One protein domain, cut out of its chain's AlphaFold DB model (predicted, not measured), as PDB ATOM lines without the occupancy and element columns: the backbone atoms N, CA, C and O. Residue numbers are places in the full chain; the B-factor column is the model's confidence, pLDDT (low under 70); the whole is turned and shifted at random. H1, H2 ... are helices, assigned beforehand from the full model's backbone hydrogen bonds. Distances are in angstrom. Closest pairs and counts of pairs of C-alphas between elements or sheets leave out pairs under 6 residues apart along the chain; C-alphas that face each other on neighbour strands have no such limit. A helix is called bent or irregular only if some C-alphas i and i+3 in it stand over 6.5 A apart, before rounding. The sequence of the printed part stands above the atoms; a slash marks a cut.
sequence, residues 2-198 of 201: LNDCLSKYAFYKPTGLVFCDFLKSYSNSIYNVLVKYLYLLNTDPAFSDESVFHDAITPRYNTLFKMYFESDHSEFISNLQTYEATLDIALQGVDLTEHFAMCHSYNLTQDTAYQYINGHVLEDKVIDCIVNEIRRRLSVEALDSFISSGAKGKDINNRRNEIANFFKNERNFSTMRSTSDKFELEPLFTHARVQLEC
ATOM      1  N   LEU A   2      42.211  -4.024  20.016       71.50
ATOM      2  CA  LEU A   2      43.407  -3.311  20.530       71.50
ATOM      3  C   LEU A   2      43.609  -3.474  22.045       71.50
ATOM      4  O   LEU A   2      44.715  -3.779  22.481       71.50
ATOM      5  N   ASN A   3      42.541  -3.334  22.838       73.38
ATOM      6  CA  ASN A   3      42.593  -3.590  24.282       73.38
ATOM      7  C   ASN A   3      42.941  -5.048  24.595       73.38
ATOM      8  O   ASN A   3      43.725  -5.305  25.501       73.38
ATOM      9  N   ASP A   4      42.414  -6.003  23.826       70.38
ATOM     10  CA  ASP A   4      42.692  -7.429  24.034       70.38
ATOM     11  C   ASP A   4      44.164  -7.738  23.754       70.38
ATOM     12  O   ASP A   4      44.810  -8.448  24.527       70.38
ATOM     13  N   CYS A   5      44.723  -7.149  22.693       70.56
ATOM     14  CA  CYS A   5      46.150  -7.222  22.399       70.56
ATOM     15  C   CYS A   5      46.971  -6.591  23.525       70.56
ATOM     16  O   CYS A   5      47.919  -7.211  23.998       70.56
ATOM     17  N   LEU A   6      46.580  -5.404  23.997       72.50
ATOM     18  CA  LEU A   6      47.279  -4.681  25.057       72.50
ATOM     19  C   LEU A   6      47.241  -5.413  26.406       72.50
ATOM     20  O   LEU A   6      48.261  -5.486  27.084       72.50
ATOM     21  N   SER A   7      46.117  -6.040  26.760       71.19
ATOM     22  CA  SER A   7      45.989  -6.851  27.980       71.19
ATOM     23  C   SER A   7      46.964  -8.038  28.004       71.19
ATOM     24  O   SER A   7      47.442  -8.440  29.065       71.19
ATOM     25  N   LYS A   8      47.304  -8.562  26.818       72.25
ATOM     26  CA  LYS A   8      48.270  -9.648  26.597       72.25
ATOM     27  C   LYS A   8      49.691  -9.126  26.337       72.25
ATOM     28  O   LYS A   8      50.638  -9.915  26.332       72.25
ATOM     29  N   TYR A   9      49.852  -7.820  26.110       70.31
ATOM     30  CA  TYR A   9      51.121  -7.151  25.831       70.31
ATOM     31  C   TYR A   9      51.835  -6.786  27.136       70.31
ATOM     32  O   TYR A   9      51.935  -5.627  27.534       70.31
ATOM     33  N   ALA A  10      52.310  -7.821  27.822       68.50
ATOM     34  CA  ALA A  10      52.960  -7.738  29.120       68.50
ATOM     35  C   ALA A  10      54.218  -8.610  29.133       68.50
ATOM     36  O   ALA A  10      54.217  -9.689  28.546       68.50
ATOM     37  N   PHE A  11      55.268  -8.167  29.834       58.66
ATOM     38  CA  PHE A  11      56.445  -9.007  30.097       58.66
ATOM     39  C   PHE A  11      56.249  -9.870  31.355       58.66
ATOM     40  O   PHE A  11      56.460 -11.075  31.304       58.66
ATOM     41  N   TYR A  12      55.756  -9.278  32.454       59.38
ATOM     42  CA  TYR A  12      55.419 -10.007  33.695       59.38
ATOM     43  C   TYR A  12      54.143  -9.545  34.404       59.38
ATOM     44  O   TYR A  12      53.593 -10.300  35.204       59.38
ATOM     45  N   LYS A  13      53.666  -8.322  34.143       59.00
ATOM     46  CA  LYS A  13      52.453  -7.771  34.756       59.00
ATOM     47  C   LYS A  13      51.566  -7.113  33.700       59.00
ATOM     48  O   LYS A  13      52.110  -6.459  32.807       59.00
ATOM     49  N   PRO A  14      50.232  -7.258  33.799       63.69
ATOM     50  CA  PRO A  14      49.303  -6.480  32.992       63.69
ATOM     51  C   PRO A  14      49.562  -4.985  33.186       63.69
ATOM     52  O   PRO A  14      49.820  -4.540  34.303       63.69
ATOM     53  N   THR A  15      49.480  -4.216  32.107       64.12
ATOM     54  CA  THR A  15      49.811  -2.785  32.126       64.12
ATOM     55  C   THR A  15      48.738  -1.923  32.794       64.12
ATOM     56  O   THR A  15      49.027  -0.799  33.189       64.12
ATOM     57  N   GLY A  16      47.498  -2.420  32.902       66.75
ATOM     58  CA  GLY A  16      46.332  -1.634  33.333       66.75
ATOM     59  C   GLY A  16      45.906  -0.545  32.337       66.75
ATOM     60  O   GLY A  16      44.967   0.193  32.609       66.75
ATOM     61  N   LEU A  17      46.588  -0.445  31.190       74.81
ATOM     62  CA  LEU A  17      46.375   0.576  30.168       74.81
ATOM     63  C   LEU A  17      45.261   0.151  29.199       74.81
ATOM     64  O   LEU A  17      45.121  -1.033  28.881       74.81
ATOM     65  N   VAL A  18      44.491   1.122  28.699       79.06
ATOM     66  CA  VAL A  18      43.313   0.897  27.846       79.06
ATOM     67  C   VAL A  18      43.335   1.876  26.668       79.06
ATOM     68  O   VAL A  18      43.446   3.082  26.852       79.06
ATOM     69  N   PHE A  19      43.225   1.370  25.435       80.75
ATOM     70  CA  PHE A  19      43.153   2.199  24.224       80.75
ATOM     71  C   PHE A  19      41.775   2.815  24.001       80.75
ATOM     72  O   PHE A  19      41.702   3.922  23.485       80.75
ATOM     73  N   CYS A  20      40.687   2.120  24.347       81.88
ATOM     74  CA  CYS A  20      39.334   2.608  24.048       81.88
ATOM     75  C   CYS A  20      39.042   3.983  24.656       81.88
ATOM     76  O   CYS A  20      38.501   4.834  23.957       81.88
ATOM     77  N   ASP A  21      39.418   4.207  25.914       82.12
ATOM     78  CA  ASP A  21      39.147   5.483  26.583       82.12
ATOM     79  C   ASP A  21      39.990   6.607  25.978       82.12
ATOM     80  O   ASP A  21      39.472   7.679  25.675       82.12
ATOM     81  N   PHE A  22      41.263   6.328  25.683       89.88
ATOM     82  CA  PHE A  22      42.119   7.264  24.962       89.88
ATOM     83  C   PHE A  22      41.561   7.606  23.573       89.88
ATOM     84  O   PHE A  22      41.479   8.780  23.225       89.88
ATOM     85  N   LEU A  23      41.165   6.602  22.781       90.12
ATOM     86  CA  LEU A  23      40.652   6.809  21.426       90.12
ATOM     87  C   LEU A  23      39.356   7.613  21.432       90.12
ATOM     88  O   LEU A  23      39.199   8.483  20.583       90.12
ATOM     89  N   LYS A  24      38.473   7.390  22.411       88.56
ATOM     90  CA  LYS A  24      37.274   8.213  22.606       88.56
ATOM     91  C   LYS A  24      37.621   9.655  22.961       88.56
ATOM     92  O   LYS A  24      37.116  10.570  22.323       88.56
ATOM     93  N   SER A  25      38.522   9.878  23.917       91.25
ATOM     94  CA  SER A  25      38.952  11.234  24.291       91.25
ATOM     95  C   SER A  25      39.636  11.966  23.132       91.25
ATOM     96  O   SER A  25      39.380  13.149  22.893       91.25
ATOM     97  N   TYR A  26      40.476  11.261  22.374       92.81
ATOM     98  CA  TYR A  26      41.115  11.777  21.165       92.81
ATOM     99  C   TYR A  26      40.080  12.124  20.089       92.81
ATOM    100  O   TYR A  26      40.079  13.238  19.572       92.81
ATOM    101  N   SER A  27      39.155  11.205  19.818       93.12
ATOM    102  CA  SER A  27      38.046  11.380  18.883       93.12
ATOM    103  C   SER A  27      37.192  12.601  19.210       93.12
ATOM    104  O   SER A  27      36.935  13.432  18.342       93.12
ATOM    105  N   ASN A  28      36.821  12.754  20.481       94.38
ATOM    106  CA  ASN A  28      36.015  13.877  20.935       94.38
ATOM    107  C   ASN A  28      36.763  15.203  20.745       94.38
ATOM    108  O   ASN A  28      36.177  16.188  20.304       94.38
ATOM    109  N   SER A  29      38.078  15.202  20.990       95.38
ATOM    110  CA  SER A  29      38.921  16.379  20.770       95.38
ATOM    111  C   SER A  29      38.886  16.822  19.303       95.38
ATOM    112  O   SER A  29      38.668  17.997  19.034       95.38
ATOM    113  N   ILE A  30      39.048  15.896  18.351       96.25
ATOM    114  CA  ILE A  30      39.179  16.226  16.919       96.25
ATOM    115  C   ILE A  30      37.852  16.405  16.172       96.25
ATOM    116  O   ILE A  30      37.862  16.903  15.048       96.25
ATOM    117  N   TYR A  31      36.720  15.999  16.753       96.38
ATOM    118  CA  TYR A  31      35.438  15.883  16.049       96.38
ATOM    119  C   TYR A  31      35.006  17.165  15.324       96.38
ATOM    120  O   TYR A  31      34.763  17.132  14.117       96.38
ATOM    121  N   ASN A  32      34.948  18.299  16.028       95.81
ATOM    122  CA  ASN A  32      34.488  19.558  15.431       95.81
ATOM    123  C   ASN A  32      35.404  20.011  14.290       95.81
ATOM    124  O   ASN A  32      34.923  20.412  13.230       95.81
ATOM    125  N   VAL A  33      36.719  19.904  14.494       96.75
ATOM    126  CA  VAL A  33      37.731  20.249  13.492       96.75
ATOM    127  C   VAL A  33      37.589  19.375  12.255       96.75
ATOM    128  O   VAL A  33      37.580  19.896  11.144       96.75
ATOM    129  N   LEU A  34      37.421  18.064  12.431       96.00
ATOM    130  CA  LEU A  34      37.243  17.133  11.322       96.00
ATOM    131  C   LEU A  34      35.969  17.441  10.523       96.00
ATOM    132  O   LEU A  34      36.023  17.495   9.300       96.00
ATOM    133  N   VAL A  35      34.834  17.689  11.183       96.31
ATOM    134  CA  VAL A  35      33.572  18.002  10.488       96.31
ATOM    135  C   VAL A  35      33.680  19.309   9.692       96.31
ATOM    136  O   VAL A  35      33.280  19.345   8.525       96.31
ATOM    137  N   LYS A  36      34.267  20.358  10.287       96.81
ATOM    138  CA  LYS A  36      34.529  21.648   9.624       96.81
ATOM    139  C   LYS A  36      35.480  21.491   8.435       96.81
ATOM    140  O   LYS A  36      35.195  22.003   7.354       96.81
ATOM    141  N   TYR A  37      36.569  20.741   8.613       96.06
ATOM    142  CA  TYR A  37      37.517  20.433   7.545       96.06
ATOM    143  C   TYR A  37      36.840  19.689   6.390       96.06
ATOM    144  O   TYR A  37      37.002  20.084   5.244       96.06
ATOM    145  N   LEU A  38      36.021  18.670   6.669       94.56
ATOM    146  CA  LEU A  38      35.297  17.929   5.631       94.56
ATOM    147  C   LEU A  38      34.313  18.810   4.856       94.56
ATOM    148  O   LEU A  38      34.117  18.589   3.662       94.56
ATOM    149  N   TYR A  39      33.688  19.798   5.499       95.56
ATOM    150  CA  TYR A  39      32.856  20.768   4.786       95.56
ATOM    151  C   TYR A  39      33.704  21.583   3.807       95.56
ATOM    152  O   TYR A  39      33.428  21.594   2.608       95.56
ATOM    153  N   LEU A  40      34.781  22.197   4.308       94.50
ATOM    154  CA  LEU A  40      35.688  23.018   3.507       94.50
ATOM    155  C   LEU A  40      36.353  22.216   2.390       94.50
ATOM    156  O   LEU A  40      36.458  22.713   1.279       94.50
ATOM    157  N   LEU A  41      36.703  20.952   2.621       92.94
ATOM    158  CA  LEU A  41      37.261  20.078   1.593       92.94
ATOM    159  C   LEU A  41      36.299  19.896   0.410       92.94
ATOM    160  O   LEU A  41      36.745  19.763  -0.727       92.94
ATOM    161  N   ASN A  42      34.988  19.915   0.665       91.62
ATOM    162  CA  ASN A  42      33.965  19.802  -0.372       91.62
ATOM    163  C   ASN A  42      33.618  21.149  -1.030       91.62
ATOM    164  O   ASN A  42      33.286  21.170  -2.215       91.62
ATOM    165  N   THR A  43      33.660  22.261  -0.289       93.06
ATOM    166  CA  THR A  43      33.194  23.574  -0.779       93.06
ATOM    167  C   THR A  43      34.310  24.516  -1.226       93.06
ATOM    168  O   THR A  43      34.084  25.349  -2.099       93.06
ATOM    169  N   ASP A  44      35.499  24.391  -0.641       91.38
ATOM    170  CA  ASP A  44      36.720  25.133  -0.971       91.38
ATOM    171  C   ASP A  44      37.974  24.230  -0.844       91.38
ATOM    172  O   ASP A  44      38.737  24.293   0.132       91.38
ATOM    173  N   PRO A  45      38.222  23.367  -1.846       89.06
ATOM    174  CA  PRO A  45      39.378  22.474  -1.837       89.06
ATOM    175  C   PRO A  45      40.725  23.211  -1.839       89.06
ATOM    176  O   PRO A  45      41.725  22.644  -1.411       89.06
ATOM    177  N   ALA A  46      40.774  24.461  -2.319       88.56
ATOM    178  CA  ALA A  46      42.012  25.236  -2.384       88.56
ATOM    179  C   ALA A  46      42.485  25.687  -0.993       88.56
ATOM    180  O   ALA A  46      43.686  25.830  -0.771       88.56
ATOM    181  N   PHE A  47      41.551  25.878  -0.060       89.88
ATOM    182  CA  PHE A  47      41.846  26.129   1.349       89.88
ATOM    183  C   PHE A  47      42.286  24.855   2.100       89.88
ATOM    184  O   PHE A  47      43.024  24.921   3.084       89.88
ATOM    185  N   SER A  48      41.834  23.687   1.645       87.94
ATOM    186  CA  SER A  48      41.859  22.441   2.417       87.94
ATOM    187  C   SER A  48      43.122  21.607   2.180       87.94
ATOM    188  O   SER A  48      43.079  20.546   1.561       87.94
ATOM    189  N   ASP A  49      44.256  22.064   2.715       90.50
ATOM    190  CA  ASP A  49      45.512  21.303   2.701       90.50
ATOM    191  C   ASP A  49      45.457  20.111   3.682       90.50
ATOM    192  O   ASP A  49      45.350  20.277   4.901       90.50
ATOM    193  N   GLU A  50      45.535  18.893   3.139       89.75
ATOM    194  CA  GLU A  50      45.493  17.646   3.908       89.75
ATOM    195  C   GLU A  50      46.696  17.489   4.861       89.75
ATOM    196  O   GLU A  50      46.539  16.977   5.971       89.75
ATOM    197  N   SER A  51      47.889  17.959   4.480       90.44
ATOM    198  CA  SER A  51      49.073  17.897   5.345       90.44
ATOM    199  C   SER A  51      48.898  18.792   6.566       90.44
ATOM    200  O   SER A  51      49.174  18.360   7.683       90.44
ATOM    201  N   VAL A  52      48.404  20.017   6.366       92.12
ATOM    202  CA  VAL A  52      48.150  20.964   7.464       92.12
ATOM    203  C   VAL A  52      47.080  20.418   8.409       92.12
ATOM    204  O   VAL A  52      47.224  20.521   9.628       92.12
ATOM    205  N   PHE A  53      46.030  19.800   7.860       93.19
ATOM    206  CA  PHE A  53      45.004  19.133   8.654       93.19
ATOM    207  C   PHE A  53      45.597  18.019   9.526       93.19
ATOM    208  O   PHE A  53      45.430  18.048  10.748       93.19
ATOM    209  N   HIS A  54      46.329  17.067   8.931       91.62
ATOM    210  CA  HIS A  54      46.918  15.951   9.680       91.62
ATOM    211  C   HIS A  54      47.930  16.422  10.723       91.62
ATOM    212  O   HIS A  54      47.953  15.866  11.821       91.62
ATOM    213  N   ASP A  55      48.716  17.460  10.434       91.19
ATOM    214  CA  ASP A  55      49.646  18.058  11.396       91.19
ATOM    215  C   ASP A  55      48.920  18.670  12.605       91.19
ATOM    216  O   ASP A  55      49.425  18.599  13.728       91.19
ATOM    217  N   ALA A  56      47.728  19.240  12.407       92.94
ATOM    218  CA  ALA A  56      46.927  19.818  13.484       92.94
ATOM    219  C   ALA A  56      46.245  18.752  14.355       92.94
ATOM    220  O   ALA A  56      46.212  18.878  15.582       92.94
ATOM    221  N   ILE A  57      45.707  17.692  13.742       93.50
ATOM    222  CA  ILE A  57      44.981  16.636  14.464       93.50
ATOM    223  C   ILE A  57      45.891  15.533  15.022       93.50
ATOM    224  O   ILE A  57      45.428  14.696  15.799       93.50
ATOM    225  N   THR A  58      47.176  15.517  14.662       93.00
ATOM    226  CA  THR A  58      48.147  14.530  15.153       93.00
ATOM    227  C   THR A  58      48.999  15.132  16.273       93.00
ATOM    228  O   THR A  58      49.842  15.995  16.017       93.00
ATOM    229  N   PRO A  59      48.851  14.684  17.534       93.50
ATOM    230  CA  PRO A  59      49.681  15.186  18.623       93.50
ATOM    231  C   PRO A  59      51.154  14.808  18.426       93.50
ATOM    232  O   PRO A  59      51.494  13.689  18.035       93.50
ATOM    233  N   ARG A  60      52.060  15.723  18.786       93.00
ATOM    234  CA  ARG A  60      53.500  15.425  18.877       93.00
ATOM    235  C   ARG A  60      53.747  14.345  19.932       93.00
ATOM    236  O   ARG A  60      53.027  14.288  20.921       93.00
ATOM    237  N   TYR A  61      54.816  13.556  19.793       93.00
ATOM    238  CA  TYR A  61      55.076  12.398  20.666       93.00
ATOM    239  C   TYR A  61      55.021  12.698  22.170       93.00
ATOM    240  O   TYR A  61      54.375  11.966  22.910       93.00
ATOM    241  N   ASN A  62      55.633  13.793  22.630       93.50
ATOM    242  CA  ASN A  62      55.593  14.149  24.052       93.50
ATOM    243  C   ASN A  62      54.161  14.432  24.531       93.50
ATOM    244  O   ASN A  62      53.765  13.965  25.595       93.50
ATOM    245  N   THR A  63      53.381  15.159  23.732       95.25
ATOM    246  CA  THR A  63      51.975  15.462  24.013       95.25
ATOM    247  C   THR A  63      51.120  14.199  23.951       95.25
ATOM    248  O   THR A  63      50.336  13.951  24.858       95.25
ATOM    249  N   LEU A  64      51.331  13.345  22.948       95.38
ATOM    250  CA  LEU A  64      50.660  12.053  22.804       95.38
ATOM    251  C   LEU A  64      50.865  11.168  24.041       95.38
ATOM    252  O   LEU A  64      49.921  10.553  24.535       95.38
ATOM    253  N   PHE A  65      52.089  11.113  24.568       94.88
ATOM    254  CA  PHE A  65      52.383  10.326  25.763       94.88
ATOM    255  C   PHE A  65      51.744  10.919  27.018       94.88
ATOM    256  O   PHE A  65      51.220  10.157  27.827       94.88
ATOM    257  N   LYS A  66      51.712  12.245  27.170       94.56
ATOM    258  CA  LYS A  66      50.957  12.887  28.256       94.56
ATOM    259  C   LYS A  66      49.461  12.584  28.166       94.56
ATOM    260  O   LYS A  66      48.864  12.168  29.153       94.56
ATOM    261  N   MET A  67      48.877  12.683  26.974       94.31
ATOM    262  CA  MET A  67      47.470  12.340  26.751       94.31
ATOM    263  C   MET A  67      47.183  10.889  27.143       94.31
ATOM    264  O   MET A  67      46.220  10.616  27.847       94.31
ATOM    265  N   TYR A  68      48.030   9.948  26.721       94.06
ATOM    266  CA  TYR A  68      47.780   8.529  26.959       94.06
ATOM    267  C   TYR A  68      48.077   8.079  28.397       94.06
ATOM    268  O   TYR A  68      47.283   7.363  28.998       94.06
ATOM    269  N   PHE A  69      49.230   8.461  28.951       91.19
ATOM    270  CA  PHE A  69      49.697   7.950  30.246       91.19
ATOM    271  C   PHE A  69      49.298   8.825  31.435       91.19
ATOM    272  O   PHE A  69      49.255   8.325  32.556       91.19
ATOM    273  N   GLU A  70      49.048  10.113  31.209       92.69
ATOM    274  CA  GLU A  70      48.766  11.097  32.262       92.69
ATOM    275  C   GLU A  70      47.356  11.692  32.126       92.69
ATOM    276  O   GLU A  70      46.914  12.412  33.015       92.69
ATOM    277  N   SER A  71      46.628  11.367  31.046       91.06
ATOM    278  CA  SER A  71      45.322  11.963  30.718       91.06
ATOM    279  C   SER A  71      45.364  13.495  30.611       91.06
ATOM    280  O   SER A  71      44.357  14.167  30.830       91.06
ATOM    281  N   ASP A  72      46.525  14.064  30.262       93.75
ATOM    282  CA  ASP A  72      46.688  15.502  30.032       93.75
ATOM    283  C   ASP A  72      46.573  15.821  28.536       93.75
ATOM    284  O   ASP A  72      47.453  15.503  27.735       93.75
ATOM    285  N   HIS A  73      45.465  16.467  28.172       94.06
ATOM    286  CA  HIS A  73      45.130  16.859  26.801       94.06
ATOM    287  C   HIS A  73      45.334  18.357  26.531       94.06
ATOM    288  O   HIS A  73      45.057  18.817  25.424       94.06
ATOM    289  N   SER A  74      45.799  19.129  27.515       94.12
ATOM    290  CA  SER A  74      45.783  20.599  27.477       94.12
ATOM    291  C   SER A  74      46.540  21.190  26.282       94.12
ATOM    292  O   SER A  74      46.000  22.012  25.543       94.12
ATOM    293  N   GLU A  75      47.772  20.735  26.050       94.69
ATOM    294  CA  GLU A  75      48.610  21.199  24.940       94.69
ATOM    295  C   GLU A  75      48.010  20.825  23.577       94.69
ATOM    296  O   GLU A  75      47.999  21.645  22.659       94.69
ATOM    297  N   PHE A  76      47.473  19.608  23.447       96.00
ATOM    298  CA  PHE A  76      46.845  19.162  22.205       96.00
ATOM    299  C   PHE A  76      45.596  19.984  21.886       96.00
ATOM    300  O   PHE A  76      45.474  20.493  20.776       96.00
ATOM    301  N   ILE A  77      44.716  20.178  22.873       95.44
ATOM    302  CA  ILE A  77      43.498  20.982  22.728       95.44
ATOM    303  C   ILE A  77      43.843  22.425  22.348       95.44
ATOM    304  O   ILE A  77      43.221  22.971  21.447       95.44
ATOM    305  N   SER A  78      44.860  23.027  22.970       94.38
ATOM    306  CA  SER A  78      45.295  24.396  22.651       94.38
ATOM    307  C   SER A  78      45.758  24.545  21.191       94.38
ATOM    308  O   SER A  78      45.344  25.462  20.475       94.38
ATOM    309  N   ASN A  79      46.576  23.601  20.710       92.62
ATOM    310  CA  ASN A  79      47.023  23.591  19.314       92.62
ATOM    311  C   ASN A  79      45.847  23.376  18.354       92.62
ATOM    312  O   ASN A  79      45.734  24.061  17.337       92.62
ATOM    313  N   LEU A  80      44.941  22.466  18.707       95.50
ATOM    314  CA  LEU A  80      43.769  22.147  17.907       95.50
ATOM    315  C   LEU A  80      42.797  23.331  17.814       95.50
ATOM    316  O   LEU A  80      42.318  23.629  16.726       95.50
ATOM    317  N   GLN A  81      42.574  24.057  18.913       95.69
ATOM    318  CA  GLN A  81      41.761  25.279  18.950       95.69
ATOM    319  C   GLN A  81      42.335  26.390  18.067       95.69
ATOM    320  O   GLN A  81      41.586  27.139  17.447       95.69
ATOM    321  N   THR A  82      43.663  26.486  17.973       95.12
ATOM    322  CA  THR A  82      44.318  27.450  17.073       95.12
ATOM    323  C   THR A  82      43.988  27.143  15.610       95.12
ATOM    324  O   THR A  82      43.681  28.047  14.829       95.12
ATOM    325  N   TYR A  83      44.010  25.863  15.234       95.94
ATOM    326  CA  TYR A  83      43.621  25.440  13.893       95.94
ATOM    327  C   TYR A  83      42.109  25.580  13.665       95.94
ATOM    328  O   TYR A  83      41.694  26.112  12.639       95.94
ATOM    329  N   GLU A  84      41.284  25.205  14.646       96.75
ATOM    330  CA  GLU A  84      39.827  25.357  14.596       96.75
ATOM    331  C   GLU A  84      39.410  26.810  14.346       96.75
ATOM    332  O   GLU A  84      38.575  27.058  13.482       96.75
ATOM    333  N   ALA A  85      40.057  27.775  15.007       96.75
ATOM    334  CA  ALA A  85      39.809  29.196  14.777       96.75
ATOM    335  C   ALA A  85      40.083  29.618  13.320       96.75
ATOM    336  O   ALA A  85      39.412  30.502  12.791       96.75
ATOM    337  N   THR A  86      41.042  28.973  12.648       95.69
ATOM    338  CA  THR A  86      41.322  29.215  11.223       95.69
ATOM    339  C   THR A  86      40.179  28.697  10.345       95.69
ATOM    340  O   THR A  86      39.781  29.371   9.395       95.69
ATOM    341  N   LEU A  87      39.603  27.539  10.692       96.44
ATOM    342  CA  LEU A  87      38.417  27.001  10.018       96.44
ATOM    343  C   LEU A  87      37.187  27.882  10.268       96.44
ATOM    344  O   LEU A  87      36.427  28.148   9.343       96.44
ATOM    345  N   ASP A  88      37.012  28.378  11.494       96.69
ATOM    346  CA  ASP A  88      35.885  29.239  11.870       96.69
ATOM    347  C   ASP A  88      35.875  30.558  11.097       96.69
ATOM    348  O   ASP A  88      34.812  31.040  10.707       96.69
ATOM    349  N   ILE A  89      37.053  31.125  10.825       96.31
ATOM    350  CA  ILE A  89      37.185  32.312   9.973       96.31
ATOM    351  C   ILE A  89      36.752  31.993   8.537       96.31
ATOM    352  O   ILE A  89      35.996  32.761   7.946       96.31
ATOM    353  N   ALA A  90      37.190  30.859   7.981       95.19
ATOM    354  CA  ALA A  90      36.809  30.443   6.629       95.19
ATOM    355  C   ALA A  90      35.307  30.124   6.505       95.19
ATOM    356  O   ALA A  90      34.714  30.298   5.443       95.19
ATOM    357  N   LEU A  91      34.684  29.689   7.601       96.62
ATOM    358  CA  LEU A  91      33.273  29.313   7.687       96.62
ATOM    359  C   LEU A  91      32.381  30.439   8.226       96.62
ATOM    360  O   LEU A  91      31.217  30.204   8.562       96.62
ATOM    361  N   GLN A  92      32.889  31.669   8.320       96.12
ATOM    362  CA  GLN A  92      32.134  32.780   8.886       96.12
ATOM    363  C   GLN A  92      30.825  33.019   8.111       96.12
ATOM    364  O   GLN A  92      30.825  33.328   6.922       96.12
ATOM    365  N   GLY A  93      29.694  32.916   8.815       93.69
ATOM    366  CA  GLY A  93      28.358  33.099   8.236       93.69
ATOM    367  C   GLY A  93      27.772  31.858   7.554       93.69
ATOM    368  O   GLY A  93      26.663  31.939   7.028       93.69
ATOM    369  N   VAL A  94      28.471  30.721   7.582       95.75
ATOM    370  CA  VAL A  94      27.968  29.427   7.104       95.75
ATOM    371  C   VAL A  94      27.215  28.716   8.232       95.75
ATOM    372  O   VAL A  94      27.745  28.552   9.329       95.75
ATOM    373  N   ASP A  95      25.988  28.263   7.962       94.94
ATOM    374  CA  ASP A  95      25.264  27.362   8.866       94.94
ATOM    375  C   ASP A  95      25.671  25.910   8.589       94.94
ATOM    376  O   ASP A  95      25.416  25.366   7.516       94.94
ATOM    377  N   LEU A  96      26.318  25.283   9.570       95.25
ATOM    378  CA  LEU A  96      26.804  23.907   9.471       95.25
ATOM    379  C   LEU A  96      25.827  22.884  10.059       95.25
ATOM    380  O   LEU A  96      26.142  21.696  10.064       95.25
ATOM    381  N   THR A  97      24.661  23.297  10.561       96.19
ATOM    382  CA  THR A  97      23.735  22.416  11.294       96.19
ATOM    383  C   THR A  97      23.370  21.164  10.491       96.19
ATOM    384  O   THR A  97      23.466  20.046  11.003       96.19
ATOM    385  N   GLU A  98      23.017  21.328   9.213       94.75
ATOM    386  CA  GLU A  98      22.684  20.205   8.327       94.75
ATOM    387  C   GLU A  98      23.899  19.321   8.024       94.75
ATOM    388  O   GLU A  98      23.777  18.097   7.985       94.75
ATOM    389  N   HIS A  99      25.087  19.915   7.877       94.75
ATOM    390  CA  HIS A  99      26.325  19.171   7.640       94.75
ATOM    391  C   HIS A  99      26.709  18.308   8.847       94.75
ATOM    392  O   HIS A  99      27.006  17.126   8.689       94.75
ATOM    393  N   PHE A 100      26.612  18.848  10.066       95.31
ATOM    394  CA  PHE A 100      26.809  18.072  11.294       95.31
ATOM    395  C   PHE A 100      25.789  16.932  11.412       95.31
ATOM    396  O   PHE A 100      26.165  15.807  11.747       95.31
ATOM    397  N   ALA A 101      24.515  17.186  11.099       93.69
ATOM    398  CA  ALA A 101      23.482  16.151  11.100       93.69
ATOM    399  C   ALA A 101      23.767  15.051  10.060       93.69
ATOM    400  O   ALA A 101      23.615  13.862  10.351       93.69
ATOM    401  N   MET A 102      24.243  15.434   8.872       92.62
ATOM    402  CA  MET A 102      24.665  14.500   7.832       92.62
ATOM    403  C   MET A 102      25.851  13.650   8.301       92.62
ATOM    404  O   MET A 102      25.766  12.425   8.236       92.62
ATOM    405  N   CYS A 103      26.921  14.256   8.824       90.88
ATOM    406  CA  CYS A 103      28.070  13.531   9.377       90.88
ATOM    407  C   CYS A 103      27.638  12.523  10.450       90.88
ATOM    408  O   CYS A 103      28.002  11.347  10.383       90.88
ATOM    409  N   HIS A 104      26.777  12.949  11.374       88.00
ATOM    410  CA  HIS A 104      26.231  12.073  12.402       88.00
ATOM    411  C   HIS A 104      25.451  10.888  11.806       88.00
ATOM    412  O   HIS A 104      25.580   9.763  12.287       88.00
ATOM    413  N   SER A 105      24.678  11.094  10.732       89.38
ATOM    414  CA  SER A 105      23.950  10.006  10.054       89.38
ATOM    415  C   SER A 105      24.873   8.946   9.434       89.38
ATOM    416  O   SER A 105      24.497   7.779   9.348       89.38
ATOM    417  N   TYR A 106      26.106   9.327   9.085       86.25
ATOM    418  CA  TYR A 106      27.154   8.422   8.612       86.25
ATOM    419  C   TYR A 106      28.004   7.822   9.731       86.25
ATOM    420  O   TYR A 106      29.025   7.214   9.426       86.25
ATOM    421  N   ASN A 107      27.596   7.962  10.998       88.94
ATOM    422  CA  ASN A 107      28.332   7.522  12.185       88.94
ATOM    423  C   ASN A 107      29.659   8.269  12.418       88.94
ATOM    424  O   ASN A 107      30.507   7.790  13.165       88.94
ATOM    425  N   LEU A 108      29.838   9.461  11.837       90.19
ATOM    426  CA  LEU A 108      30.885  10.392  12.250       90.19
ATOM    427  C   LEU A 108      30.358  11.189  13.449       90.19
ATOM    428  O   LEU A 108      29.582  12.129  13.294       90.19
ATOM    429  N   THR A 109      30.756  10.777  14.651       91.12
ATOM    430  CA  THR A 109      30.328  11.349  15.938       91.12
ATOM    431  C   THR A 109      31.544  11.659  16.815       91.12
ATOM    432  O   THR A 109      32.671  11.287  16.479       91.12
ATOM    433  N   GLN A 110      31.330  12.282  17.976       93.25
ATOM    434  CA  GLN A 110      32.399  12.544  18.948       93.25
ATOM    435  C   GLN A 110      33.147  11.272  19.375       93.25
ATOM    436  O   GLN A 110      34.359  11.319  19.555       93.25
ATOM    437  N   ASP A 111      32.475  10.124  19.456       86.94
ATOM    438  CA  ASP A 111      33.092   8.861  19.887       86.94
ATOM    439  C   ASP A 111      33.807   8.107  18.756       86.94
ATOM    440  O   ASP A 111      34.580   7.182  19.015       86.94
ATOM    441  N   THR A 112      33.541   8.473  17.501       86.56
ATOM    442  CA  THR A 112      33.943   7.701  16.316       86.56
ATOM    443  C   THR A 112      34.755   8.494  15.297       86.56
ATOM    444  O   THR A 112      35.269   7.890  14.363       86.56
ATOM    445  N   ALA A 113      34.941   9.805  15.466       90.00
ATOM    446  CA  ALA A 113      35.745  10.673  14.602       90.00
ATOM    447  C   ALA A 113      37.142  10.125  14.280       90.00
ATOM    448  O   ALA A 113      37.596  10.226  13.142       90.00
ATOM    449  N   TYR A 114      37.799   9.464  15.236       87.81
ATOM    450  CA  TYR A 114      39.101   8.825  15.006       87.81
ATOM    451  C   TYR A 114      39.077   7.727  13.920       87.81
ATOM    452  O   TYR A 114      40.123   7.344  13.413       87.81
ATOM    453  N   GLN A 115      37.910   7.186  13.564       86.88
ATOM    454  CA  GLN A 115      37.763   6.174  12.509       86.88
ATOM    455  C   GLN A 115      37.744   6.790  11.104       86.88
ATOM    456  O   GLN A 115      37.893   6.072  10.120       86.88
ATOM    457  N   TYR A 116      37.551   8.108  11.016       86.56
ATOM    458  CA  TYR A 116      37.426   8.860   9.766       86.56
ATOM    459  C   TYR A 116      38.711   9.607   9.401       86.56
ATOM    460  O   TYR A 116      38.780  10.229   8.344       86.56
ATOM    461  N   ILE A 117      39.738   9.533  10.250       83.31
ATOM    462  CA  ILE A 117      41.090   9.942   9.870       83.31
ATOM    463  C   ILE A 117      41.756   8.814   9.078       83.31
ATOM    464  O   ILE A 117      41.400   7.644   9.221       83.31
ATOM    465  N   ASN A 118      42.719   9.161   8.224       79.12
ATOM    466  CA  ASN A 118      43.428   8.177   7.409       79.12
ATOM    467  C   ASN A 118      43.999   7.064   8.307       79.12
ATOM    468  O   ASN A 118      44.757   7.338   9.241       79.12
ATOM    469  N   GLY A 119      43.632   5.810   8.016       73.12
ATOM    470  CA  GLY A 119      43.995   4.659   8.843       73.12
ATOM    471  C   GLY A 119      45.502   4.521   9.055       73.12
ATOM    472  O   GLY A 119      45.923   4.216  10.166       73.12
ATOM    473  N   HIS A 120      46.315   4.840   8.042       77.44
ATOM    474  CA  HIS A 120      47.775   4.837   8.168       77.44
ATOM    475  C   HIS A 120      48.279   5.931   9.113       77.44
ATOM    476  O   HIS A 120      49.195   5.696   9.892       77.44
ATOM    477  N   VAL A 121      47.659   7.114   9.098       79.44
ATOM    478  CA  VAL A 121      48.030   8.208  10.008       79.44
ATOM    479  C   VAL A 121      47.707   7.824  11.451       79.44
ATOM    480  O   VAL A 121      48.577   7.927  12.314       79.44
ATOM    481  N   LEU A 122      46.495   7.323  11.711       83.44
ATOM    482  CA  LEU A 122      46.111   6.854  13.045       83.44
ATOM    483  C   LEU A 122      47.047   5.743  13.536       83.44
ATOM    484  O   LEU A 122      47.516   5.769  14.675       83.44
ATOM    485  N   GLU A 123      47.304   4.755  12.687       83.56
ATOM    486  CA  GLU A 123      48.123   3.605  13.041       83.56
ATOM    487  C   GLU A 123      49.569   4.013  13.327       83.56
ATOM    488  O   GLU A 123      50.046   3.827  14.447       83.56
ATOM    489  N   ASP A 124      50.228   4.657  12.366       85.00
ATOM    490  CA  ASP A 124      51.661   4.936  12.431       85.00
ATOM    491  C   ASP A 124      51.984   6.039  13.449       85.00
ATOM    492  O   ASP A 124      52.979   5.968  14.180       85.00
ATOM    493  N   LYS A 125      51.163   7.097  13.496       87.62
ATOM    494  CA  LYS A 125      51.469   8.309  14.275       87.62
ATOM    495  C   LYS A 125      50.916   8.278  15.690       87.62
ATOM    496  O   LYS A 125      51.463   8.961  16.555       87.62
ATOM    497  N   VAL A 126      49.865   7.499  15.938       88.69
ATOM    498  CA  VAL A 126      49.204   7.443  17.247       88.69
ATOM    499  C   VAL A 126      49.394   6.071  17.882       88.69
ATOM    500  O   VAL A 126      50.065   5.962  18.911       88.69
ATOM    501  N   ILE A 127      48.849   5.013  17.275       88.62
ATOM    502  CA  ILE A 127      48.813   3.678  17.892       88.62
ATOM    503  C   ILE A 127      50.219   3.106  18.072       88.62
ATOM    504  O   ILE A 127      50.608   2.779  19.195       88.62
ATOM    505  N   ASP A 128      51.003   3.026  17.000       88.38
ATOM    506  CA  ASP A 128      52.335   2.423  17.031       88.38
ATOM    507  C   ASP A 128      53.295   3.210  17.918       88.38
ATOM    508  O   ASP A 128      54.132   2.631  18.617       88.38
ATOM    509  N   CYS A 129      53.150   4.535  17.956       90.88
ATOM    510  CA  CYS A 129      53.936   5.387  18.839       90.88
ATOM    511  C   CYS A 129      53.655   5.076  20.315       90.88
ATOM    512  O   CYS A 129      54.598   4.881  21.088       90.88
ATOM    513  N   ILE A 130      52.380   4.944  20.698       90.56
ATOM    514  CA  ILE A 130      51.987   4.542  22.056       90.56
ATOM    515  C   ILE A 130      52.508   3.135  22.370       90.56
ATOM    516  O   ILE A 130      53.147   2.936  23.402       90.56
ATOM    517  N   VAL A 131      52.289   2.155  21.487       89.38
ATOM    518  CA  VAL A 131      52.720   0.760  21.701       89.38
ATOM    519  C   VAL A 131      54.234   0.670  21.901       89.38
ATOM    520  O   VAL A 131      54.707  -0.016  22.813       89.38
ATOM    521  N   ASN A 132      55.011   1.382  21.083       89.94
ATOM    522  CA  ASN A 132      56.466   1.414  21.200       89.94
ATOM    523  C   ASN A 132      56.926   2.035  22.524       89.94
ATOM    524  O   ASN A 132      57.897   1.553  23.116       89.94
ATOM    525  N   GLU A 133      56.226   3.056  23.012       91.50
ATOM    526  CA  GLU A 133      56.510   3.668  24.307       91.50
ATOM    527  C   GLU A 133      56.124   2.748  25.475       91.50
ATOM    528  O   GLU A 133      56.906   2.599  26.414       91.50
ATOM    529  N   ILE A 134      54.992   2.037  25.393       88.69
ATOM    530  CA  ILE A 134      54.618   0.996  26.368       88.69
ATOM    531  C   ILE A 134      55.709  -0.074  26.434       88.69
ATOM    532  O   ILE A 134      56.197  -0.398  27.518       88.69
ATOM    533  N   ARG A 135      56.154  -0.579  25.276       88.62
ATOM    534  CA  ARG A 135      57.256  -1.547  25.189       88.62
ATOM    535  C   ARG A 135      58.510  -1.025  25.878       88.62
ATOM    536  O   ARG A 135      59.151  -1.763  26.627       88.62
ATOM    537  N   ARG A 136      58.873   0.235  25.621       90.12
ATOM    538  CA  ARG A 136      60.049   0.873  26.220       90.12
ATOM    539  C   ARG A 136      59.915   0.936  27.742       90.12
ATOM    540  O   ARG A 136      60.838   0.507  28.427       90.12
ATOM    541  N   ARG A 137      58.778   1.408  28.263       88.88
ATOM    542  CA  ARG A 137      58.511   1.512  29.709       88.88
ATOM    543  C   ARG A 137      58.566   0.148  30.399       88.88
ATOM    544  O   ARG A 137      59.294   0.011  31.375       88.88
ATOM    545  N   LEU A 138      57.912  -0.870  29.836       86.81
ATOM    546  CA  LEU A 138      57.958  -2.244  30.355       86.81
ATOM    547  C   LEU A 138      59.375  -2.827  30.344       86.81
ATOM    548  O   LEU A 138      59.777  -3.520  31.276       86.81
ATOM    549  N   SER A 139      60.140  -2.543  29.288       86.88
ATOM    550  CA  SER A 139      61.522  -3.014  29.174       86.88
ATOM    551  C   SER A 139      62.432  -2.369  30.217       86.88
ATOM    552  O   SER A 139      63.284  -3.049  30.785       86.88
ATOM    553  N   VAL A 140      62.253  -1.070  30.470       89.56
ATOM    554  CA  VAL A 140      62.992  -0.329  31.499       89.56
ATOM    555  C   VAL A 140      62.628  -0.845  32.887       89.56
ATOM    556  O   VAL A 140      63.525  -1.245  33.615       89.56
ATOM    557  N   GLU A 141      61.338  -0.949  33.216       87.31
ATOM    558  CA  GLU A 141      60.876  -1.448  34.520       87.31
ATOM    559  C   GLU A 141      61.432  -2.847  34.830       87.31
ATOM    560  O   GLU A 141      61.958  -3.100  35.917       87.31
ATOM    561  N   ALA A 142      61.366  -3.759  33.857       85.19
ATOM    562  CA  ALA A 142      61.873  -5.116  34.017       85.19
ATOM    563  C   ALA A 142      63.397  -5.161  34.200       85.19
ATOM    564  O   ALA A 142      63.908  -5.983  34.968       85.19
ATOM    565  N   LEU A 143      64.127  -4.296  33.491       88.25
ATOM    566  CA  LEU A 143      65.577  -4.211  33.607       88.25
ATOM    567  C   LEU A 143      65.992  -3.596  34.946       88.25
ATOM    568  O   LEU A 143      66.879  -4.137  35.602       88.25
ATOM    569  N   ASP A 144      65.330  -2.524  35.371       88.94
ATOM    570  CA  ASP A 144      65.595  -1.851  36.641       88.94
ATOM    571  C   ASP A 144      65.328  -2.793  37.817       88.94
ATOM    572  O   ASP A 144      66.176  -2.927  38.696       88.94
ATOM    573  N   SER A 145      64.226  -3.550  37.782       86.06
ATOM    574  CA  SER A 145      63.935  -4.582  38.785       86.06
ATOM    575  C   SER A 145      65.047  -5.636  38.884       86.06
ATOM    576  O   SER A 145      65.432  -6.028  39.988       86.06
ATOM    577  N   PHE A 146      65.606  -6.058  37.747       85.81
ATOM    578  CA  PHE A 146      66.702  -7.028  37.697       85.81
ATOM    579  C   PHE A 146      68.041  -6.446  38.179       85.81
ATOM    580  O   PHE A 146      68.836  -7.124  38.830       85.81
ATOM    581  N   ILE A 147      68.299  -5.167  37.901       88.25
ATOM    582  CA  ILE A 147      69.468  -4.458  38.434       88.25
ATOM    583  C   ILE A 147      69.340  -4.319  39.956       88.25
ATOM    584  O   ILE A 147      70.287  -4.615  40.686       88.25
ATOM    585  N   SER A 148      68.160  -3.938  40.453       89.56
ATOM    586  CA  SER A 148      67.880  -3.818  41.887       89.56
ATOM    587  C   SER A 148      67.992  -5.145  42.641       89.56
ATOM    588  O   SER A 148      68.304  -5.126  43.830       89.56
ATOM    589  N   SER A 149      67.824  -6.297  41.977       87.44
ATOM    590  CA  SER A 149      68.076  -7.613  42.587       87.44
ATOM    591  C   SER A 149      69.565  -7.978  42.698       87.44
ATOM    592  O   SER A 149      69.893  -9.084  43.120       87.44
ATOM    593  N   GLY A 150      70.478  -7.073  42.326       86.50
ATOM    594  CA  GLY A 150      71.924  -7.235  42.492       86.50
ATOM    595  C   GLY A 150      72.666  -7.806  41.280       86.50
ATOM    596  O   GLY A 150      73.853  -8.118  41.398       86.50
ATOM    597  N   ALA A 151      72.009  -7.933  40.120       85.19
ATOM    598  CA  ALA A 151      72.639  -8.424  38.893       85.19
ATOM    599  C   ALA A 151      73.705  -7.449  38.358       85.19
ATOM    600  O   ALA A 151      73.586  -6.231  38.510       85.19
ATOM    601  N   LYS A 152      74.764  -7.963  37.710       86.56
ATOM    602  CA  LYS A 152      75.885  -7.145  37.204       86.56
ATOM    603  C   LYS A 152      76.394  -7.610  35.841       86.56
ATOM    604  O   LYS A 152      76.303  -8.779  35.479       86.56
ATOM    605  N   GLY A 153      77.004  -6.684  35.101       81.44
ATOM    606  CA  GLY A 153      77.810  -6.986  33.916       81.44
ATOM    607  C   GLY A 153      77.056  -7.764  32.832       81.44
ATOM    608  O   GLY A 153      76.097  -7.262  32.247       81.44
ATOM    609  N   LYS A 154      77.516  -8.987  32.542       84.50
ATOM    610  CA  LYS A 154      76.999  -9.827  31.450       84.50
ATOM    611  C   LYS A 154      75.530 -10.218  31.646       84.50
ATOM    612  O   LYS A 154      74.802 -10.297  30.660       84.50
ATOM    613  N   ASP A 155      75.082 -10.378  32.888       84.06
ATOM    614  CA  ASP A 155      73.708 -10.790  33.190       84.06
ATOM    615  C   ASP A 155      72.695  -9.707  32.807       84.06
ATOM    616  O   ASP A 155      71.647 -10.009  32.242       84.06
ATOM    617  N   ILE A 156      73.041  -8.429  33.009       85.69
ATOM    618  CA  ILE A 156      72.215  -7.284  32.590       85.69
ATOM    619  C   ILE A 156      72.065  -7.266  31.064       85.69
ATOM    620  O   ILE A 156      70.971  -7.053  30.542       85.69
ATOM    621  N   ASN A 157      73.154  -7.515  30.329       86.44
ATOM    622  CA  ASN A 157      73.117  -7.550  28.866       86.44
ATOM    623  C   ASN A 157      72.306  -8.741  28.342       86.44
ATOM    624  O   ASN A 157      71.514  -8.576  27.416       86.44
ATOM    625  N   ASN A 158      72.459  -9.918  28.956       87.00
ATOM    626  CA  ASN A 158      71.648 -11.089  28.627       87.00
ATOM    627  C   ASN A 158      70.161 -10.798  28.853       87.00
ATOM    628  O   ASN A 158      69.349 -11.050  27.966       87.00
ATOM    629  N   ARG A 159      69.819 -10.176  29.987       86.44
ATOM    630  CA  ARG A 159      68.443  -9.811  30.322       86.44
ATOM    631  C   ARG A 159      67.856  -8.782  29.360       86.44
ATOM    632  O   ARG A 159      66.718  -8.925  28.927       86.44
ATOM    633  N   ARG A 160      68.635  -7.771  28.970       87.44
ATOM    634  CA  ARG A 160      68.222  -6.789  27.957       87.44
ATOM    635  C   ARG A 160      67.896  -7.465  26.622       87.44
ATOM    636  O   ARG A 160      66.887  -7.132  26.006       87.44
ATOM    637  N   ASN A 161      68.727  -8.415  26.191       87.44
ATOM    638  CA  ASN A 161      68.495  -9.167  24.958       87.44
ATOM    639  C   ASN A 161      67.259 -10.066  25.060       87.44
ATOM    640  O   ASN A 161      66.489 -10.141  24.110       87.44
ATOM    641  N   GLU A 162      67.049 -10.713  26.205       86.62
ATOM    642  CA  GLU A 162      65.859 -11.522  26.477       86.62
ATOM    643  C   GLU A 162      64.578 -10.681  26.384       86.62
ATOM    644  O   GLU A 162      63.672 -11.034  25.636       86.62
ATOM    645  N   ILE A 163      64.542  -9.519  27.047       85.31
ATOM    646  CA  ILE A 163      63.416  -8.573  26.985       85.31
ATOM    647  C   ILE A 163      63.149  -8.131  25.538       85.31
ATOM    648  O   ILE A 163      62.009  -8.140  25.072       85.31
ATOM    649  N   ALA A 164      64.199  -7.753  24.804       85.00
ATOM    650  CA  ALA A 164      64.062  -7.326  23.415       85.00
ATOM    651  C   ALA A 164      63.534  -8.457  22.517       85.00
ATOM    652  O   ALA A 164      62.637  -8.234  21.701       85.00
ATOM    653  N   ASN A 165      64.057  -9.674  22.686       84.31
ATOM    654  CA  ASN A 165      63.628 -10.852  21.939       84.31
ATOM    655  C   ASN A 165      62.189 -11.243  22.265       84.31
ATOM    656  O   ASN A 165      61.453 -11.597  21.348       84.31
ATOM    657  N   PHE A 166      61.764 -11.115  23.521       84.31
ATOM    658  CA  PHE A 166      60.386 -11.362  23.922       84.31
ATOM    659  C   PHE A 166      59.415 -10.480  23.130       84.31
ATOM    660  O   PHE A 166      58.550 -10.991  22.423       84.31
ATOM    661  N   PHE A 167      59.594  -9.157  23.139       83.44
ATOM    662  CA  PHE A 167      58.698  -8.252  22.405       83.44
ATOM    663  C   PHE A 167      58.853  -8.327  20.881       83.44
ATOM    664  O   PHE A 167      57.940  -7.946  20.150       83.44
ATOM    665  N   LYS A 168      60.002  -8.788  20.382       82.19
ATOM    666  CA  LYS A 168      60.240  -8.931  18.943       82.19
ATOM    667  C   LYS A 168      59.656 -10.226  18.378       82.19
ATOM    668  O   LYS A 168      59.061 -10.183  17.304       82.19
ATOM    669  N   ASN A 169      59.850 -11.342  19.077       78.31
ATOM    670  CA  ASN A 169      59.629 -12.690  18.551       78.31
ATOM    671  C   ASN A 169      58.414 -13.383  19.187       78.31
ATOM    672  O   ASN A 169      57.732 -14.136  18.505       78.31
ATOM    673  N   GLU A 170      58.131 -13.135  20.469       73.44
ATOM    674  CA  GLU A 170      57.079 -13.848  21.217       73.44
ATOM    675  C   GLU A 170      55.808 -13.005  21.405       73.44
ATOM    676  O   GLU A 170      54.684 -13.511  21.366       73.44
ATOM    677  N   ARG A 171      55.978 -11.694  21.591       76.31
ATOM    678  CA  ARG A 171      54.916 -10.706  21.805       76.31
ATOM    679  C   ARG A 171      55.079  -9.523  20.863       76.31
ATOM    680  O   ARG A 171      55.140  -8.382  21.300       76.31
ATOM    681  N   ASN A 172      55.156  -9.781  19.562       80.75
ATOM    682  CA  ASN A 172      55.098  -8.714  18.568       80.75
ATOM    683  C   ASN A 172      53.664  -8.165  18.472       80.75
ATOM    684  O   ASN A 172      52.752  -8.901  18.102       80.75
ATOM    685  N   PHE A 173      53.456  -6.882  18.784       79.06
ATOM    686  CA  PHE A 173      52.110  -6.296  18.842       79.06
ATOM    687  C   PHE A 173      51.389  -6.310  17.485       79.06
ATOM    688  O   PHE A 173      50.203  -6.623  17.421       79.06
ATOM    689  N   SER A 174      52.106  -6.039  16.390       76.88
ATOM    690  CA  SER A 174      51.536  -6.073  15.037       76.88
ATOM    691  C   SER A 174      51.104  -7.494  14.652       76.88
ATOM    692  O   SER A 174      49.995  -7.706  14.153       76.88
ATOM    693  N   THR A 175      51.919  -8.501  14.988       76.38
ATOM    694  CA  THR A 175      51.546  -9.914  14.820       76.38
ATOM    695  C   THR A 175      50.351 -10.291  15.692       76.38
ATOM    696  O   THR A 175      49.430 -10.943  15.213       76.38
ATOM    697  N   MET A 176      50.312  -9.855  16.953       76.12
ATOM    698  CA  MET A 176      49.177 -10.109  17.849       76.12
ATOM    699  C   MET A 176      47.878  -9.511  17.302       76.12
ATOM    700  O   MET A 176      46.858 -10.190  17.292       76.12
ATOM    701  N   ARG A 177      47.923  -8.284  16.776       74.75
ATOM    702  CA  ARG A 177      46.764  -7.619  16.168       74.75
ATOM    703  C   ARG A 177      46.281  -8.355  14.917       74.75
ATOM    704  O   ARG A 177      45.116  -8.717  14.841       74.75
ATOM    705  N   SER A 178      47.183  -8.670  13.989       69.75
ATOM    706  CA  SER A 178      46.851  -9.375  12.736       69.75
ATOM    707  C   SER A 178      46.434 -10.843  12.915       69.75
ATOM    708  O   SER A 178      45.808 -11.415  12.024       69.75
ATOM    709  N   THR A 179      46.771 -11.469  14.045       64.06
ATOM    710  CA  THR A 179      46.361 -12.849  14.370       64.06
ATOM    711  C   THR A 179      45.185 -12.921  15.339       64.06
ATOM    712  O   THR A 179      44.606 -13.995  15.487       64.06
ATOM    713  N   SER A 180      44.788 -11.806  15.959       55.66
ATOM    714  CA  SER A 180      43.656 -11.777  16.890       55.66
ATOM    715  C   SER A 180      42.323 -12.155  16.232       55.66
ATOM    716  O   SER A 180      41.551 -12.874  16.856       55.66
ATOM    717  N   ASP A 181      42.131 -11.836  14.947       51.09
ATOM    718  CA  ASP A 181      40.969 -12.286  14.159       51.09
ATOM    719  C   ASP A 181      41.127 -13.708  13.583       51.09
ATOM    720  O   ASP A 181      40.157 -14.311  13.125       51.09
ATOM    721  N   LYS A 182      42.337 -14.288  13.606       46.19
ATOM    722  CA  LYS A 182      42.578 -15.643  13.075       46.19
ATOM    723  C   LYS A 182      42.264 -16.751  14.071       46.19
ATOM    724  O   LYS A 182      41.969 -17.854  13.641       46.19
ATOM    725  N   PHE A 183      42.293 -16.503  15.379       40.50
ATOM    726  CA  PHE A 183      42.092 -17.580  16.359       40.50
ATOM    727  C   PHE A 183      40.634 -17.816  16.769       40.50
ATOM    728  O   PHE A 183      40.322 -18.917  17.214       40.50
ATOM    729  N   GLU A 184      39.737 -16.843  16.596       42.28
ATOM    730  CA  GLU A 184      38.315 -17.018  16.946       42.28
ATOM    731  C   GLU A 184      37.453 -17.536  15.782       42.28
ATOM    732  O   GLU A 184      36.343 -18.007  16.016       42.28
ATOM    733  N   LEU A 185      37.965 -17.523  14.543       46.03
ATOM    734  CA  LEU A 185      37.208 -17.908  13.341       46.03
ATOM    735  C   LEU A 185      37.910 -18.927  12.423       46.03
ATOM    736  O   LEU A 185      37.362 -19.256  11.375       46.03
ATOM    737  N   GLU A 186      39.083 -19.463  12.783       46.03
ATOM    738  CA  GLU A 186      39.758 -20.514  11.998       46.03
ATOM    739  C   GLU A 186      38.994 -21.858  12.093       46.03
ATOM    740  O   GLU A 186      38.972 -22.491  13.160       46.03
ATOM    741  N   PRO A 187      38.404 -22.368  10.989       48.25
ATOM    742  CA  PRO A 187      37.703 -23.658  10.973       48.25
ATOM    743  C   PRO A 187      38.609 -24.832  11.377       48.25
ATOM    744  O   PRO A 187      38.141 -25.849  11.894       48.25
ATOM    745  N   LEU A 188      39.923 -24.675  11.193       43.28
ATOM    746  CA  LEU A 188      40.933 -25.689  11.472       43.28
ATOM    747  C   LEU A 188      41.046 -26.006  12.977       43.28
ATOM    748  O   LEU A 188      41.262 -27.160  13.347       43.28
ATOM    749  N   PHE A 189      40.794 -25.028  13.858       45.44
ATOM    750  CA  PHE A 189      40.767 -25.243  15.313       45.44
ATOM    751  C   PHE A 189      39.434 -25.802  15.823       45.44
ATOM    752  O   PHE A 189      39.416 -26.497  16.840       45.44
ATOM    753  N   THR A 190      38.332 -25.591  15.096       52.44
ATOM    754  CA  THR A 190      37.047 -26.246  15.400       52.44
ATOM    755  C   THR A 190      37.156 -27.759  15.188       52.44
ATOM    756  O   THR A 190      36.719 -28.537  16.033       52.44
ATOM    757  N   HIS A 191      37.830 -28.194  14.117       48.06
ATOM    758  CA  HIS A 191      38.095 -29.615  13.880       48.06
ATOM    759  C   HIS A 191      39.030 -30.244  14.918       48.06
ATOM    760  O   HIS A 191      38.755 -31.354  15.373       48.06
ATOM    761  N   ALA A 192      40.075 -29.533  15.347       44.41
ATOM    762  CA  ALA A 192      40.964 -30.014  16.404       44.41
ATOM    763  C   ALA A 192      40.229 -30.187  17.749       44.41
ATOM    764  O   ALA A 192      40.481 -31.151  18.471       44.41
ATOM    765  N   ARG A 193      39.278 -29.298  18.071       47.78
ATOM    766  CA  ARG A 193      38.473 -29.381  19.301       47.78
ATOM    767  C   ARG A 193      37.484 -30.549  19.283       47.78
ATOM    768  O   ARG A 193      37.423 -31.297  20.250       47.78
ATOM    769  N   VAL A 194      36.796 -30.764  18.158       54.75
ATOM    770  CA  VAL A 194      35.891 -31.914  17.968       54.75
ATOM    771  C   VAL A 194      36.656 -33.240  18.030       54.75
ATOM    772  O   VAL A 194      36.197 -34.185  18.662       54.75
ATOM    773  N   GLN A 195      37.853 -33.318  17.438       46.91
ATOM    774  CA  GLN A 195      38.688 -34.522  17.532       46.91
ATOM    775  C   GLN A 195      39.151 -34.813  18.965       46.91
ATOM    776  O   GLN A 195      39.183 -35.974  19.359       46.91
ATOM    777  N   LEU A 196      39.478 -33.786  19.754       44.00
ATOM    778  CA  LEU A 196      39.858 -33.949  21.161       44.00
ATOM    779  C   LEU A 196      38.673 -34.370  22.047       44.00
ATOM    780  O   LEU A 196      38.859 -35.188  22.943       44.00
ATOM    781  N   GLU A 197      37.462 -33.881  21.771       54.22
ATOM    782  CA  GLU A 197      36.228 -34.276  22.472       54.22
ATOM    783  C   GLU A 197      35.792 -35.716  22.123       54.22
ATOM    784  O   GLU A 197      35.305 -36.447  22.986       54.22
ATOM    785  N   CYS A 198      36.025 -36.174  20.887       48.62
ATOM    786  CA  CYS A 198      35.788 -37.567  20.484       48.62
ATOM    787  C   CYS A 198      36.794 -38.567  21.073       48.62
ATOM    788  O   CYS A 198      36.509 -39.757  21.087       48.62
TER     789      CYS A 198
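Overview. This is residues 2 to 198 of the 201 residues of an uncharacterized protein of Vibrio crassostreae (UniProt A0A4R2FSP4). This is a long, loose body of helices: at one end H2b, H3, H5 and H6 gather in a cluster, and at the other H8 folds back along the far half of the long H7 as a helical hairpin. H4 packs on H7 between the two ends, bent H2 runs out of the cluster towards H1, and residues 181 to 198, of which 181 to 183 belong to H9 and 187 to 198 to H10, stick out as an arm. The printed part has 197 residues with ten named helices, H1 to H10 in chain order, and no named strand; the class is all helix. It is loose, with a radius of gyration of the C-alphas of 21.9 A, and flat, spanning 66 by 53 by 25 A.

Arrangement. H7, residues 119 to 148, is only just irregular, with C-alphas 125 and 128 6.6 A apart. Its residues 135 to 147 alone touch H8, residues 154 to 170, in a hairpin at a shallow tilt of 30 degrees, opposite ways; the closest C-alphas, of Ser 139 and Ile 163, are 6.3 A apart. Its residues 126 to 133 alone touch H4, residues 61 to 70, at a steep tilt of 66 degrees, closest at the C-alphas of Phe 65 and Ile 130, 6.9 A. H2, residues 19 to 43, was assigned as one helix by its hydrogen bonds but is bent, with C-alphas 29 and 32 7.6 A apart; its arms H2a, residues 19 to 29, and H2b, residues 32 to 43, stand at a steep tilt of 58 degrees. H2b touches H5, residues 74 to 90, with its residues 32 to 37 alone, closest at the C-alphas of Val 33 and Glu 84, 5.6 A. H2b touches H6, residues 97 to 105, about perpendicular at 74 degrees, with its residues 35 to 39 alone, closest at the C-alphas of Val 35 and Phe 100, 6.8 A. H3, residues 50 to 57, touches residues 79 to 83 of H5 alone, closest at the C-alphas of Ala 56 and Leu 80, 5.9 A. H1, residues 2 to 8, only just touches H2a, with 3 pairs of C-alphas within 8 A, closest at Asn 3 and Phe 19, 5.8 A; the two form a hairpin. H9, residues 173 to 183, only just irregular with C-alphas 178 and 181 6.7 A apart, touches H1 about perpendicular at 82 degrees, closest at the C-alphas of Cys 5 and Met 176, 6.2 A. H10, residues 187 to 198, touches no helix. Every O i to N i+4 pair is within hydrogen-bond range in H1, H2a, H2b, H3, H4, H6, H8 and H10, against 12 of 13 in H5, 24 of 26 in H7 and 5 of 7 in H9.

Along the chain. H7 runs 41.6 A from C-alpha 119 at (43.995, 4.659, 8.843) to C-alpha 148 at (67.880, -3.818, 41.887). H5 measures 24.7 A and H8 22.8 A from first to last C-alpha. H10 ends at C-alpha 198, at (35.788, -37.567, 20.484).

Size, cuts and confidence. The two C-alphas farthest apart, of Gly 93 and Cys 198, are 72.1 A apart. The printed part has no cut, and the link from H6 to H7, residues 106 to 118, is long. The mean pLDDT of the printed part is 83.6; residues 10 to 16 and 178 to 198 are under 70.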